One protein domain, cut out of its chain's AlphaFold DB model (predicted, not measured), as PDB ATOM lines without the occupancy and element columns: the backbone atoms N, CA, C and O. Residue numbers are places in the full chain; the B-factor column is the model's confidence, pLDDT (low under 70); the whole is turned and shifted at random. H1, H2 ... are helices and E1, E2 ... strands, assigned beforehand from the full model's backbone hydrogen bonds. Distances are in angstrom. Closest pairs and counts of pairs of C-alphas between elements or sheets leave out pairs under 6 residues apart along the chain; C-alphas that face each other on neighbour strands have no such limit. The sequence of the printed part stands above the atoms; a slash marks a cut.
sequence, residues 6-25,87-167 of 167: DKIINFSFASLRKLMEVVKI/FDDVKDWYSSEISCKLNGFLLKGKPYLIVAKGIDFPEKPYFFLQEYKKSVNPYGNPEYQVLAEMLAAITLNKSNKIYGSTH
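This is residues 6 to 25 and 87 to 167 of the 167 residues of an uncharacterized protein of Bacteroidetes bacterium 4572_128 (UniProt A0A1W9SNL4). What is the main picture? A long helix, H2, sits in the middle between two sheets set as a loose V, with E6 and E7 of the sheet E2, E5, E6, E7 on one side and the small sheet E1, E4, E3 on the other. H1 lies near one end of H2, over the same face of the small sheet, while E2 and E5 reach past H2. What is it made of? The printed part has 101 residues with two named helices and seven named strands, in the order E1, H1, E2, E3, E4, E5, E6, H2, E7, of mixed class, and both sheets are mixed. It is compact, with a radius of gyration of the C-alphas of 12.8 A and spans of 38 by 32 by 20 A.

Where is the larger sheet? It runs E2, residues 90 to 94, E5, residues 113 to 117, E6, residues 124 to 130 and 17.1 A long, then E7, residues 163 to 166, whose C-alpha 166 is at (-12.179, 9.133, 37.688). Where are the others? H2, residues 142 to 157, is 22.1 A long from C-alpha 142 at (-7.868, 11.410, 41.459). E1 holds residues 8 to 10 from C-alpha 8 at (9.423, 14.729, 37.819), E4 residues 105 to 109, E3 residues 98 to 102 and H1 residues 16 to 22.

How is the larger sheet paired? E2 and E5 are antiparallel, with N 93 and O 114 at 2.8 A, and so are E5 and E6, a hairpin, with N 126 and O 115 at 2.8 A. E6 and E7 are parallel, with N 165 and O 128 at 3.0 A; E6, H2, E7 form a strand-helix-strand unit, two parallel neighbour strands with a helix between, its crossover right-handed. How does H2 stand? It is on this sheet at a height of 8.0 A, along the strands at 4 degrees to E6 on the local plane, the closest C-alphas being those of Lys 124 and Asn 157, 5.5 A. It is also on the small sheet at a height of 8.8 A, across the strands at 74 degrees to E3 on the local plane, with the C-alphas of Cys 100 and Ala 152 closest at 5.4 A. What of the rest? E4 and E3, a hairpin, have N 100 and O 107 at 2.9 A, and parallel E1 and E4 have N 9 and O 106 at 2.8 A. H1 and H2 are close but not clearly touching, the closest C-alphas, of Leu 16 and Tyr 144, being 6.1 A apart. Every O i to N i+4 pair is within hydrogen-bond range in H2, and 2 of 3 in H1.

How large is it? The C-alphas farthest apart, of Asp 6 and Asp 88, are 39.3 A apart. Where is it broken or uncertain? Residues 26 to 86 are not printed, and C-alphas 25 and 87 are 33.5 A apart across the cut. The link from E6 to H2 is long, and residues 132 to 139 and 167 have pLDDT under 70.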
ATOM      1  N   ASP A   6      13.162  17.400  41.048       79.06
ATOM      2  CA  ASP A   6      12.127  18.435  41.217       79.06
ATOM      3  C   ASP A   6      11.228  18.641  39.986       79.06
ATOM      4  O   ASP A   6      10.157  19.257  40.079       79.06
ATOM      5  N   LYS A   7      11.673  18.150  38.823       93.31
ATOM      6  CA  LYS A   7      10.971  18.239  37.540       93.31
ATOM      7  C   LYS A   7      10.288  16.931  37.139       93.31
ATOM      8  O   LYS A   7       9.862  16.805  35.994       93.31
ATOM      9  N   ILE A   8      10.174  15.964  38.049       96.19
ATOM     10  CA  ILE A   8       9.423  14.729  37.819       96.19
ATOM     11  C   ILE A   8       8.068  14.837  38.516       96.19
ATOM     12  O   ILE A   8       7.989  15.099  39.712       96.19
ATOM     13  N   ILE A   9       6.996  14.604  37.764       95.38
ATOM     14  CA  ILE A   9       5.635  14.500  38.287       95.38
ATOM     15  C   ILE A   9       5.160  13.078  38.030       95.38
ATOM     16  O   ILE A   9       4.904  12.689  36.890       95.38
ATOM     17  N   ASN A  10       5.054  12.299  39.103       94.50
ATOM     18  CA  ASN A  10       4.396  11.004  39.041       94.50
ATOM     19  C   ASN A  10       2.875  11.209  39.104       94.50
ATOM     20  O   ASN A  10       2.411  11.947  39.975       94.50
ATOM     21  N   PHE A  11       2.114  10.562  38.216       92.81
ATOM     22  CA  PHE A  11       0.654  10.694  38.163       92.81
ATOM     23  C   PHE A  11      -0.001  10.453  39.519       92.81
ATOM     24  O   PHE A  11      -0.779  11.293  39.951       92.81
ATOM     25  N   SER A  12       0.388   9.406  40.256       89.25
ATOM     26  CA  SER A  12      -0.192   9.062  41.564       89.25
ATOM     27  C   SER A  12      -0.040  10.166  42.618       89.25
ATOM     28  O   SER A  12      -0.808  10.210  43.581       89.25
ATOM     29  N   PHE A  13       0.933  11.064  42.439       90.19
ATOM     30  CA  PHE A  13       1.249  12.173  43.343       90.19
ATOM     31  C   PHE A  13       0.992  13.549  42.710       90.19
ATOM     32  O   PHE A  13       1.444  14.573  43.232       90.19
ATOM     33  N   ALA A  14       0.282  13.596  41.582       92.31
ATOM     34  CA  ALA A  14      -0.038  14.847  40.921       92.31
ATOM     35  C   ALA A  14      -0.899  15.747  41.822       92.31
ATOM     36  O   ALA A  14      -1.827  15.310  42.504       92.31
ATOM     37  N   SER A  15      -0.596  17.043  41.796       93.50
ATOM     38  CA  SER A  15      -1.380  18.080  42.463       93.50
ATOM     39  C   SER A  15      -1.562  19.264  41.526       93.50
ATOM     40  O   SER A  15      -0.677  19.560  40.721       93.50
ATOM     41  N   LEU A  16      -2.674  19.990  41.665       94.31
ATOM     42  CA  LEU A  16      -2.935  21.173  40.841       94.31
ATOM     43  C   LEU A  16      -1.785  22.185  40.901       94.31
ATOM     44  O   LEU A  16      -1.372  22.690  39.862       94.31
ATOM     45  N   ARG A  17      -1.221  22.430  42.094       94.50
ATOM     46  CA  ARG A  17      -0.073  23.332  42.272       94.50
ATOM     47  C   ARG A  17       1.099  22.924  41.380       94.50
ATOM     48  O   ARG A  17       1.630  23.769  40.671       94.50
ATOM     49  N   LYS A  18       1.472  21.640  41.386       94.44
ATOM     50  CA  LYS A  18       2.613  21.150  40.606       94.44
ATOM     51  C   LYS A  18       2.320  21.147  39.105       94.44
ATOM     52  O   LYS A  18       3.186  21.503  38.319       94.44
ATOM     53  N   LEU A  19       1.090  20.827  38.701       96.25
ATOM     54  CA  LEU A  19       0.677  20.892  37.293       96.25
ATOM     55  C   LEU A  19       0.654  22.333  36.755       96.25
ATOM     56  O   LEU A  19       1.009  22.560  35.600       96.25
ATOM     57  N   MET A  20       0.316  23.314  37.598       96.44
ATOM     58  CA  MET A  20       0.377  24.739  37.248       96.44
ATOM     59  C   MET A  20       1.809  25.268  37.060       96.44
ATOM     60  O   MET A  20       1.989  26.289  36.400       96.44
ATOM     61  N   GLU A  21       2.830  24.584  37.589       96.25
ATOM     62  CA  GLU A  21       4.239  24.876  37.271       96.25
ATOM     63  C   GLU A  21       4.613  24.419  35.848       96.25
ATOM     64  O   GLU A  21       5.556  24.947  35.261       96.25
ATOM     65  N   VAL A  22       3.867  23.461  35.278       96.25
ATOM     66  CA  VAL A  22       4.098  22.924  33.926       96.25
ATOM     67  C   VAL A  22       3.351  23.735  32.873       96.25
ATOM     68  O   VAL A  22       3.916  24.085  31.836       96.25
ATOM     69  N   VAL A  23       2.067  24.016  33.107       95.69
ATOM     70  CA  VAL A  23       1.171  24.680  32.147       95.69
ATOM     71  C   VAL A  23       0.222  25.653  32.842       95.69
ATOM     72  O   VAL A  23      -0.080  25.529  34.024       95.69
ATOM     73  N   LYS A  24      -0.322  26.614  32.089       95.31
ATOM     74  CA  LYS A  24      -1.381  27.496  32.596       95.31
ATOM     75  C   LYS A  24      -2.713  26.743  32.620       95.31
ATOM     76  O   LYS A  24      -3.209  26.346  31.570       95.31
ATOM     77  N   ILE A  25      -3.305  26.596  33.802       94.75
ATOM     78  CA  ILE A  25      -4.593  25.916  34.001       94.75
ATOM     79  C   ILE A  25      -5.638  26.946  34.431       94.75
ATOM     80  O   ILE A  25      -5.405  27.732  35.348       94.75
ATOM     81  N   PHE A  87     -10.394  -2.611  18.309       90.69
ATOM     82  CA  PHE A  87     -10.813  -2.258  16.959       90.69
ATOM     83  C   PHE A  87      -9.666  -1.572  16.216       90.69
ATOM     84  O   PHE A  87      -9.025  -0.656  16.731       90.69
ATOM     85  N   ASP A  88      -9.395  -2.031  14.994       89.50
ATOM     86  CA  ASP A  88      -8.232  -1.632  14.197       89.50
ATOM     87  C   ASP A  88      -6.903  -1.776  14.971       89.50
ATOM     88  O   ASP A  88      -6.466  -2.880  15.294       89.50
ATOM     89  N   ASP A  89      -6.237  -0.659  15.255       90.81
ATOM     90  CA  ASP A  89      -4.997  -0.558  16.023       90.81
ATOM     91  C   ASP A  89      -5.226  -0.045  17.455       90.81
ATOM     92  O   ASP A  89      -4.253   0.158  18.184       90.81
ATOM     93  N   VAL A  90      -6.484   0.167  17.858       94.50
ATOM     94  CA  VAL A  90      -6.891   0.589  19.203       94.50
ATOM     95  C   VAL A  90      -7.155  -0.636  20.070       94.50
ATOM     96  O   VAL A  90      -7.767  -1.606  19.627       94.50
ATOM     97  N   LYS A  91      -6.668  -0.584  21.311       94.50
ATOM     98  CA  LYS A  91      -6.929  -1.585  22.349       94.50
ATOM     99  C   LYS A  91      -6.885  -0.954  23.737       94.50
ATOM    100  O   LYS A  91      -6.431   0.188  23.903       94.50
ATOM    101  N   ASP A  92      -7.349  -1.696  24.728       93.75
ATOM    102  CA  ASP A  92      -7.200  -1.373  26.136       93.75
ATOM    103  C   ASP A  92      -5.858  -1.849  26.708       93.75
ATOM    104  O   ASP A  92      -5.365  -2.942  26.441       93.75
ATOM    105  N   TRP A  93      -5.256  -0.998  27.533       93.81
ATOM    106  CA  TRP A  93      -3.969  -1.228  28.172       93.81
ATOM    107  C   TRP A  93      -4.117  -1.048  29.674       93.81
ATOM    108  O   TRP A  93      -4.401   0.048  30.160       93.81
ATOM    109  N   TYR A  94      -3.879  -2.119  30.419       90.75
ATOM    110  CA  TYR A  94      -3.986  -2.116  31.875       90.75
ATOM    111  C   TYR A  94      -2.621  -1.884  32.509       90.75
ATOM    112  O   TYR A  94      -1.641  -2.529  32.134       90.75
ATOM    113  N   SER A  95      -2.551  -0.980  33.493       85.00
ATOM    114  CA  SER A  95      -1.336  -0.731  34.295       85.00
ATOM    115  C   SER A  95      -0.052  -0.477  33.479       85.00
ATOM    116  O   SER A  95       1.064  -0.715  33.961       85.00
ATOM    117  N   SER A  96      -0.193   0.004  32.243       92.38
ATOM    118  CA  SER A  96       0.927   0.322  31.356       92.38
ATOM    119  C   SER A  96       1.501   1.693  31.706       92.38
ATOM    120  O   SER A  96       0.751   2.637  31.953       92.38
ATOM    121  N   GLU A  97       2.831   1.813  31.762       93.81
ATOM    122  CA  GLU A  97       3.461   3.110  32.033       93.81
ATOM    123  C   GLU A  97       3.423   3.977  30.775       93.81
ATOM    124  O   GLU A  97       3.870   3.551  29.712       93.81
ATOM    125  N   ILE A  98       2.948   5.212  30.917       95.12
ATOM    126  CA  ILE A  98       3.155   6.261  29.921       95.12
ATOM    127  C   ILE A  98       3.972   7.389  30.535       95.12
ATOM    128  O   ILE A  98       3.949   7.632  31.747       95.12
ATOM    129  N   SER A  99       4.705   8.100  29.685       95.81
ATOM    130  CA  SER A  99       5.441   9.283  30.101       95.81
ATOM    131  C   SER A  99       5.562  10.299  28.978       95.81
ATOM    132  O   SER A  99       5.536   9.951  27.798       95.81
ATOM    133  N   CYS A 100       5.714  11.569  29.337       95.31
ATOM    134  CA  CYS A 100       6.020  12.624  28.385       95.31
ATOM    135  C   CYS A 100       6.952  13.667  29.003       95.31
ATOM    136  O   CYS A 100       6.958  13.896  30.216       95.31
ATOM    137  N   LYS A 101       7.705  14.362  28.149       96.62
ATOM    138  CA  LYS A 101       8.385  15.602  28.530       96.62
ATOM    139  C   LYS A 101       7.537  16.789  28.090       96.62
ATOM    140  O   LYS A 101       7.225  16.900  26.910       96.62
ATOM    141  N   LEU A 102       7.197  17.676  29.019       95.81
ATOM    142  CA  LEU A 102       6.400  18.873  28.756       95.81
ATOM    143  C   LEU A 102       6.979  20.057  29.530       95.81
ATOM    144  O   LEU A 102       7.127  19.987  30.746       95.81
ATOM    145  N   ASN A 103       7.343  21.134  28.829       95.44
ATOM    146  CA  ASN A 103       7.882  22.370  29.417       95.44
ATOM    147  C   ASN A 103       9.019  22.143  30.437       95.44
ATOM    148  O   ASN A 103       9.122  22.815  31.459       95.44
ATOM    149  N   GLY A 104       9.889  21.168  30.154       94.50
ATOM    150  CA  GLY A 104      11.025  20.809  31.007       94.50
ATOM    151  C   GLY A 104      10.704  19.852  32.160       94.50
ATOM    152  O   GLY A 104      11.637  19.450  32.852       94.50
ATOM    153  N   PHE A 105       9.443  19.455  32.344       97.00
ATOM    154  CA  PHE A 105       9.017  18.438  33.305       97.00
ATOM    155  C   PHE A 105       8.872  17.067  32.643       97.00
ATOM    156  O   PHE A 105       8.492  16.975  31.477       97.00
ATOM    157  N   LEU A 106       9.157  16.006  33.396       97.56
ATOM    158  CA  LEU A 106       8.818  14.627  33.056       97.56
ATOM    159  C   LEU A 106       7.540  14.246  33.803       97.56
ATOM    160  O   LEU A 106       7.556  14.109  35.025       97.56
ATOM    161  N   LEU A 107       6.451  14.060  33.070       96.88
ATOM    162  CA  LEU A 107       5.207  13.513  33.595       96.88
ATOM    163  C   LEU A 107       5.219  12.011  33.321       96.88
ATOM    164  O   LEU A 107       5.498  11.618  32.187       96.88
ATOM    165  N   LYS A 108       4.963  11.172  34.327       96.19
ATOM    166  CA  LYS A 108       4.939   9.716  34.136       96.19
ATOM    167  C   LYS A 108       4.075   8.978  35.149       96.19
ATOM    168  O   LYS A 108       3.916   9.433  36.277       96.19
ATOM    169  N   GLY A 109       3.619   7.788  34.794       93.31
ATOM    170  CA  GLY A 109       2.933   6.895  35.720       93.31
ATOM    171  C   GLY A 109       2.158   5.806  35.000       93.31
ATOM    172  O   GLY A 109       2.228   5.686  33.778       93.31
ATOM    173  N   LYS A 110       1.429   5.014  35.785       92.44
ATOM    174  CA  LYS A 110       0.635   3.873  35.323       92.44
ATOM    175  C   LYS A 110      -0.845   4.135  35.614       92.44
ATOM    176  O   LYS A 110      -1.255   3.916  36.755       92.44
ATOM    177  N   PRO A 111      -1.614   4.629  34.633       90.12
ATOM    178  CA  PRO A 111      -3.067   4.691  34.734       90.12
ATOM    179  C   PRO A 111      -3.654   3.292  34.945       90.12
ATOM    180  O   PRO A 111      -3.040   2.291  34.556       90.12
ATOM    181  N   TYR A 112      -4.849   3.214  35.532       88.00
ATOM    182  CA  TYR A 112      -5.542   1.932  35.695       88.00
ATOM    183  C   TYR A 112      -5.862   1.297  34.332       88.00
ATOM    184  O   TYR A 112      -5.491   0.147  34.081       88.00
ATOM    185  N   LEU A 113      -6.457   2.087  33.433       91.31
ATOM    186  CA  LEU A 113      -6.790   1.718  32.059       91.31
ATOM    187  C   LEU A 113      -6.432   2.861  31.109       91.31
ATOM    188  O   LEU A 113      -6.736   4.027  31.379       91.31
ATOM    189  N   ILE A 114      -5.874   2.510  29.957       94.00
ATOM    190  CA  ILE A 114      -5.673   3.414  28.828       94.00
ATOM    191  C   ILE A 114      -6.333   2.794  27.603       94.00
ATOM    192  O   ILE A 114      -6.035   1.652  27.277       94.00
ATOM    193  N   VAL A 115      -7.166   3.538  26.881       94.50
ATOM    194  CA  VAL A 115      -7.583   3.152  25.522       94.50
ATOM    195  C   VAL A 115      -6.682   3.890  24.543       94.50
ATOM    196  O   VAL A 115      -6.674   5.125  24.525       94.50
ATOM    197  N   ALA A 116      -5.873   3.163  23.774       95.25
ATOM    198  CA  ALA A 116      -4.827   3.757  22.942       95.25
ATOM    199  C   ALA A 116      -4.499   2.917  21.708       95.25
ATOM    200  O   ALA A 116      -4.647   1.694  21.730       95.25
ATOM    201  N   LYS A 117      -3.937   3.568  20.679       95.12
ATOM    202  CA  LYS A 117      -3.188   2.843  19.639       95.12
ATOM    203  C   LYS A 117      -1.841   2.362  20.162       95.12
ATOM    204  O   LYS A 117      -1.228   3.055  20.980       95.12
ATOM    205  N   GLY A 118      -1.355   1.250  19.621       91.56
ATOM    206  CA  GLY A 118       0.007   0.767  19.850       91.56
ATOM    207  C   GLY A 118       0.200  -0.701  19.478       91.56
ATOM    208  O   GLY A 118      -0.768  -1.452  19.343       91.56
ATOM    209  N   ILE A 119       1.457  -1.122  19.320       89.62
ATOM    210  CA  ILE A 119       1.801  -2.524  19.031       89.62
ATOM    211  C   ILE A 119       2.024  -3.273  20.350       89.62
ATOM    212  O   ILE A 119       1.134  -4.016  20.768       89.62
ATOM    213  N   ASP A 120       3.135  -2.980  21.032       89.69
ATOM    214  CA  ASP A 120       3.545  -3.617  22.296       89.69
ATOM    215  C   ASP A 120       3.343  -2.720  23.530       89.69
ATOM    216  O   ASP A 120       3.390  -3.188  24.666       89.69
ATOM    217  N   PHE A 121       3.131  -1.420  23.320       91.88
ATOM    218  CA  PHE A 121       2.909  -0.426  24.370       91.88
ATOM    219  C   PHE A 121       1.948   0.671  23.882       91.88
ATOM    220  O   PHE A 121       1.852   0.898  22.673       91.88
ATOM    221  N   PRO A 122       1.238   1.372  24.788       94.56
ATOM    222  CA  PRO A 122       0.331   2.452  24.408       94.56
ATOM    223  C   PRO A 122       1.108   3.666  23.880       94.56
ATOM    224  O   PRO A 122       1.897   4.280  24.600       94.56
ATOM    225  N   GLU A 123       0.851   4.050  22.630       92.94
ATOM    226  CA  GLU A 123       1.539   5.156  21.946       92.94
ATOM    227  C   GLU A 123       0.676   6.411  21.824       92.94
ATOM    228  O   GLU A 123       1.166   7.525  22.021       92.94
ATOM    229  N   LYS A 124      -0.610   6.240  21.485       92.88
ATOM    230  CA  LYS A 124      -1.552   7.350  21.270       92.88
ATOM    231  C   LYS A 124      -2.784   7.200  22.166       92.88
ATOM    232  O   LYS A 124      -3.783   6.638  21.711       92.88
ATOM    233  N   PRO A 125      -2.717   7.639  23.436       93.50
ATOM    234  CA  PRO A 125      -3.813   7.498  24.393       93.50
ATOM    235  C   PRO A 125      -5.012   8.379  24.046       93.50
ATOM    236  O   PRO A 125      -4.852   9.585  23.901       93.50
ATOM    237  N   TYR A 126      -6.217   7.823  23.970       90.56
ATOM    238  CA  TYR A 126      -7.454   8.571  23.700       90.56
ATOM    239  C   TYR A 126      -8.323   8.785  24.931       90.56
ATOM    240  O   TYR A 126      -9.047   9.779  25.012       90.56
ATOM    241  N   PHE A 127      -8.247   7.856  25.877       88.88
ATOM    242  CA  PHE A 127      -9.055   7.868  27.080       88.88
ATOM    243  C   PHE A 127      -8.308   7.203  28.233       88.88
ATOM    244  O   PHE A 127      -7.553   6.250  28.028       88.88
ATOM    245  N   PHE A 128      -8.563   7.711  29.436       86.81
ATOM    246  CA  PHE A 128      -8.069   7.165  30.693       86.81
ATOM    247  C   PHE A 128      -9.236   6.891  31.629       86.81
ATOM    248  O   PHE A 128     -10.105   7.753  31.807       86.81
ATOM    249  N   LEU A 129      -9.202   5.729  32.272       81.62
ATOM    250  CA  LEU A 129      -9.966   5.488  33.487       81.62
ATOM    251  C   LEU A 129      -8.972   5.398  34.636       81.62
ATOM    252  O   LEU A 129      -8.057   4.575  34.590       81.62
ATOM    253  N   GLN A 130      -9.177   6.224  35.657       82.06
ATOM    254  CA  GLN A 130      -8.363   6.211  36.861       82.06
ATOM    255  C   GLN A 130      -9.179   5.752  38.061       82.06
ATOM    256  O   GLN A 130     -10.282   6.250  38.294       82.06
ATOM    257  N   GLU A 131      -8.618   4.807  38.814       73.94
ATOM    258  CA  GLU A 131      -9.177   4.287  40.064       73.94
ATOM    259  C   GLU A 131      -8.646   5.096  41.251       73.94
ATOM    260  O   GLU A 131      -7.427   5.230  41.432       73.94
ATOM    261  N   TYR A 132      -9.539   5.611  42.100       66.12
ATOM    262  CA  TYR A 132      -9.108   6.253  43.335       66.12
ATOM    263  C   TYR A 132      -8.854   5.251  44.471       66.12
ATOM    264  O   TYR A 132      -9.742   4.872  45.235       66.12
ATOM    265  N   LYS A 133      -7.580   4.898  44.664       68.69
ATOM    266  CA  LYS A 133      -7.139   4.009  45.752       68.69
ATOM    267  C   LYS A 133      -6.843   4.768  47.046       68.69
ATOM    268  O   LYS A 133      -5.685   5.074  47.351       68.69
ATOM    269  N   LYS A 134      -7.887   5.041  47.841       59.75
ATOM    270  CA  LYS A 134      -7.776   5.678  49.179       59.75
ATOM    271  C   LYS A 134      -6.799   4.961  50.116       59.75
ATOM    272  O   LYS A 134      -6.116   5.612  50.899       59.75
ATOM    273  N   SER A 135      -6.738   3.635  50.026       61.84
ATOM    274  CA  SER A 135      -5.841   2.747  50.779       61.84
ATOM    275  C   SER A 135      -4.355   3.018  50.511       61.84
ATOM    276  O   SER A 135      -3.533   2.871  51.411       61.84
ATOM    277  N   VAL A 136      -4.012   3.412  49.281       60.66
ATOM    278  CA  VAL A 136      -2.627   3.545  48.802       60.66
ATOM    279  C   VAL A 136      -2.136   4.986  48.899       60.66
ATOM    280  O   VAL A 136      -1.000   5.230  49.305       60.66
ATOM    281  N   ASN A 137      -2.978   5.953  48.535       66.81
ATOM    282  CA  ASN A 137      -2.653   7.367  48.670       66.81
ATOM    283  C   ASN A 137      -3.859   8.137  49.226       66.81
ATOM    284  O   ASN A 137      -4.626   8.718  48.451       66.81
ATOM    285  N   PRO A 138      -4.018   8.189  50.562       62.09
ATOM    286  CA  PRO A 138      -5.147   8.875  51.187       62.09
ATOM    287  C   PRO A 138      -5.166  10.382  50.887       62.09
ATOM    288  O   PRO A 138      -6.219  11.009  50.958       62.09
ATOM    289  N   TYR A 139      -4.021  10.956  50.504       66.62
ATOM    290  CA  TYR A 139      -3.873  12.370  50.155       66.62
ATOM    291  C   TYR A 139      -3.840  12.622  48.639       66.62
ATOM    292  O   TYR A 139      -3.739  13.771  48.203       66.62
ATOM    293  N   GLY A 140      -3.903  11.563  47.828       75.12
ATOM    294  CA  GLY A 140      -3.976  11.659  46.378       75.12
ATOM    295  C   GLY A 140      -5.312  12.250  45.952       75.12
ATOM    296  O   GLY A 140      -6.342  11.985  46.569       75.12
ATOM    297  N   ASN A 141      -5.297  13.050  44.891       86.50
ATOM    298  CA  ASN A 141      -6.513  13.609  44.320       86.50
ATOM    299  C   ASN A 141      -6.721  13.025  42.917       86.50
ATOM    300  O   ASN A 141      -5.976  13.412  42.013       86.50
ATOM    301  N   PRO A 142      -7.704  12.130  42.718       87.50
ATOM    302  CA  PRO A 142      -7.868  11.410  41.459       87.50
ATOM    303  C   PRO A 142      -8.117  12.350  40.270       87.50
ATOM    304  O   PRO A 142      -7.617  12.082  39.180       87.50
ATOM    305  N   GLU A 143      -8.775  13.498  40.480       90.00
ATOM    306  CA  GLU A 143      -8.971  14.528  39.445       90.00
ATOM    307  C   GLU A 143      -7.624  15.035  38.909       90.00
ATOM    308  O   GLU A 143      -7.434  15.183  37.703       90.00
ATOM    309  N   TYR A 144      -6.652  15.275  39.796       92.81
ATOM    310  CA  TYR A 144      -5.332  15.769  39.397       92.81
ATOM    311  C   TYR A 144      -4.435  14.671  38.825       92.81
ATOM    312  O   TYR A 144      -3.573  14.980  38.004       92.81
ATOM    313  N   GLN A 145      -4.647  13.412  39.218       92.56
ATOM    314  CA  GLN A 145      -3.978  12.268  38.594       92.56
ATOM    315  C   GLN A 145      -4.408  12.158  37.126       92.56
ATOM    316  O   GLN A 145      -3.557  12.243  36.241       92.56
ATOM    317  N   VAL A 146      -5.722  12.140  36.867       92.94
ATOM    318  CA  VAL A 146      -6.271  12.128  35.502       92.94
ATOM    319  C   VAL A 146      -5.848  13.361  34.716       92.94
ATOM    320  O   VAL A 146      -5.463  13.250  33.557       92.94
ATOM    321  N   LEU A 147      -5.829  14.546  35.330       94.31
ATOM    322  CA  LEU A 147      -5.350  15.745  34.641       94.31
ATOM    323  C   LEU A 147      -3.880  15.618  34.201       94.31
ATOM    324  O   LEU A 147      -3.526  16.080  33.115       94.31
ATOM    325  N   ALA A 148      -3.019  14.988  35.005       95.12
ATOM    326  CA  ALA A 148      -1.627  14.737  34.631       95.12
ATOM    327  C   ALA A 148      -1.512  13.751  33.455       95.12
ATOM    328  O   ALA A 148      -0.722  13.979  32.536       95.12
ATOM    329  N   GLU A 149      -2.331  12.698  33.449       94.62
ATOM    330  CA  GLU A 149      -2.428  11.718  32.358       94.62
ATOM    331  C   GLU A 149      -2.913  12.375  31.059       94.62
ATOM    332  O   GLU A 149      -2.305  12.218  29.998       94.62
ATOM    333  N   MET A 150      -3.950  13.209  31.156       94.62
ATOM    334  CA  MET A 150      -4.496  13.995  30.051       94.62
ATOM    335  C   MET A 150      -3.449  14.939  29.443       94.62
ATOM    336  O   MET A 150      -3.342  15.032  28.219       94.62
ATOM    337  N   LEU A 151      -2.640  15.619  30.263       95.00
ATOM    338  CA  LEU A 151      -1.540  16.462  29.772       95.00
ATOM    339  C   LEU A 151      -0.481  15.644  29.023       95.00
ATOM    340  O   LEU A 151       0.035  16.098  27.993       95.00
ATOM    341  N   ALA A 152      -0.184  14.433  29.504       94.94
ATOM    342  CA  ALA A 152       0.716  13.526  28.810       94.94
ATOM    343  C   ALA A 152       0.149  13.099  27.451       94.94
ATOM    344  O   ALA A 152       0.836  13.232  26.438       94.94
ATOM    345  N   ALA A 153      -1.119  12.699  27.392       94.31
ATOM    346  CA  ALA A 153      -1.775  12.319  26.142       94.31
ATOM    347  C   ALA A 153      -1.897  13.460  25.131       94.31
ATOM    348  O   ALA A 153      -1.625  13.251  23.954       94.31
ATOM    349  N   ILE A 154      -2.254  14.675  25.563       93.50
ATOM    350  CA  ILE A 154      -2.275  15.869  24.698       93.50
ATOM    351  C   ILE A 154      -0.923  16.044  24.001       93.50
ATOM    352  O   ILE A 154      -0.863  16.276  22.792       93.50
ATOM    353  N   THR A 155       0.160  15.869  24.764       93.81
ATOM    354  CA  THR A 155       1.533  15.994  24.270       93.81
ATOM    355  C   THR A 155       1.890  14.861  23.305       93.81
ATOM    356  O   THR A 155       2.375  15.129  22.207       93.81
ATOM    357  N   LEU A 156       1.622  13.607  23.685       93.50
ATOM    358  CA  LEU A 156       1.922  12.416  22.880       93.50
ATOM    359  C   LEU A 156       1.136  12.396  21.562       93.50
ATOM    360  O   LEU A 156       1.695  12.127  20.500       93.50
ATOM    361  N   ASN A 157      -0.141  12.769  21.610       93.44
ATOM    362  CA  ASN A 157      -1.023  12.769  20.447       93.44
ATOM    363  C   ASN A 157      -0.850  13.990  19.547       93.44
ATOM    364  O   ASN A 157      -1.405  14.003  18.449       93.44
ATOM    365  N   LYS A 158      -0.161  15.041  20.016       92.25
ATOM    366  CA  LYS A 158      -0.178  16.375  19.389       92.25
ATOM    367  C   LYS A 158      -1.619  16.873  19.164       92.25
ATOM    368  O   LYS A 158      -1.932  17.468  18.136       92.25
ATOM    369  N   SER A 159      -2.497  16.590  20.126       88.94
ATOM    370  CA  SER A 159      -3.928  16.922  20.096       88.94
ATOM    371  C   SER A 159      -4.223  18.129  20.985       88.94
ATOM    372  O   SER A 159      -3.463  18.445  21.892       88.94
ATOM    373  N   ASN A 160      -5.360  18.787  20.765       84.75
ATOM    374  CA  ASN A 160      -5.890  19.824  21.656       84.75
ATOM    375  C   ASN A 160      -7.054  19.335  22.535       84.75
ATOM    376  O   ASN A 160      -7.608  20.116  23.312       84.75
ATOM    377  N   LYS A 161      -7.452  18.066  22.398       82.75
ATOM    378  CA  LYS A 161      -8.564  17.456  23.127       82.75
ATOM    379  C   LYS A 161      -8.186  16.056  23.588       82.75
ATOM    380  O   LYS A 161      -7.627  15.270  22.823       82.75
ATOM    381  N   ILE A 162      -8.526  15.773  24.834       87.19
ATOM    382  CA  ILE A 162      -8.449  14.459  25.456       87.19
ATOM    383  C   ILE A 162      -9.557  14.378  26.504       87.19
ATOM    384  O   ILE A 162      -9.984  15.412  27.029       87.19
ATOM    385  N   TYR A 163     -10.009  13.166  26.796       84.38
ATOM    386  CA  TYR A 163     -11.021  12.888  27.804       84.38
ATOM    387  C   TYR A 163     -10.435  11.946  28.853       84.38
ATOM    388  O   TYR A 163      -9.571  11.123  28.553       84.38
ATOM    389  N   GLY A 164     -10.902  12.079  30.085       84.38
ATOM    390  CA  GLY A 164     -10.510  11.218  31.187       84.38
ATOM    391  C   GLY A 164     -11.627  11.167  32.213       84.38
ATOM    392  O   GLY A 164     -12.406  12.116  32.329       84.38
ATOM    393  N   SER A 165     -11.714  10.049  32.919       82.62
ATOM    394  CA  SER A 165     -12.696   9.834  33.973       82.62
ATOM    395  C   SER A 165     -12.022   9.285  35.224       82.62
ATOM    396  O   SER A 165     -11.067   8.510  35.149       82.62
ATOM    397  N   THR A 166     -12.548   9.676  36.378       80.00
ATOM    398  CA  THR A 166     -12.179   9.133  37.688       80.00
ATOM    399  C   THR A 166     -13.374   8.390  38.263       80.00
ATOM    400  O   THR A 166     -14.489   8.908  38.169       80.00
ATOM    401  N   HIS A 167     -13.143   7.250  38.909       65.62
ATOM    402  CA  HIS A 167     -14.148   6.550  39.712       65.62
ATOM    403  C   HIS A 167     -13.662   6.360  41.151       65.62
ATOM    404  O   HIS A 167     -12.428   6.221  41.352       65.62
TER     405      HIS A 167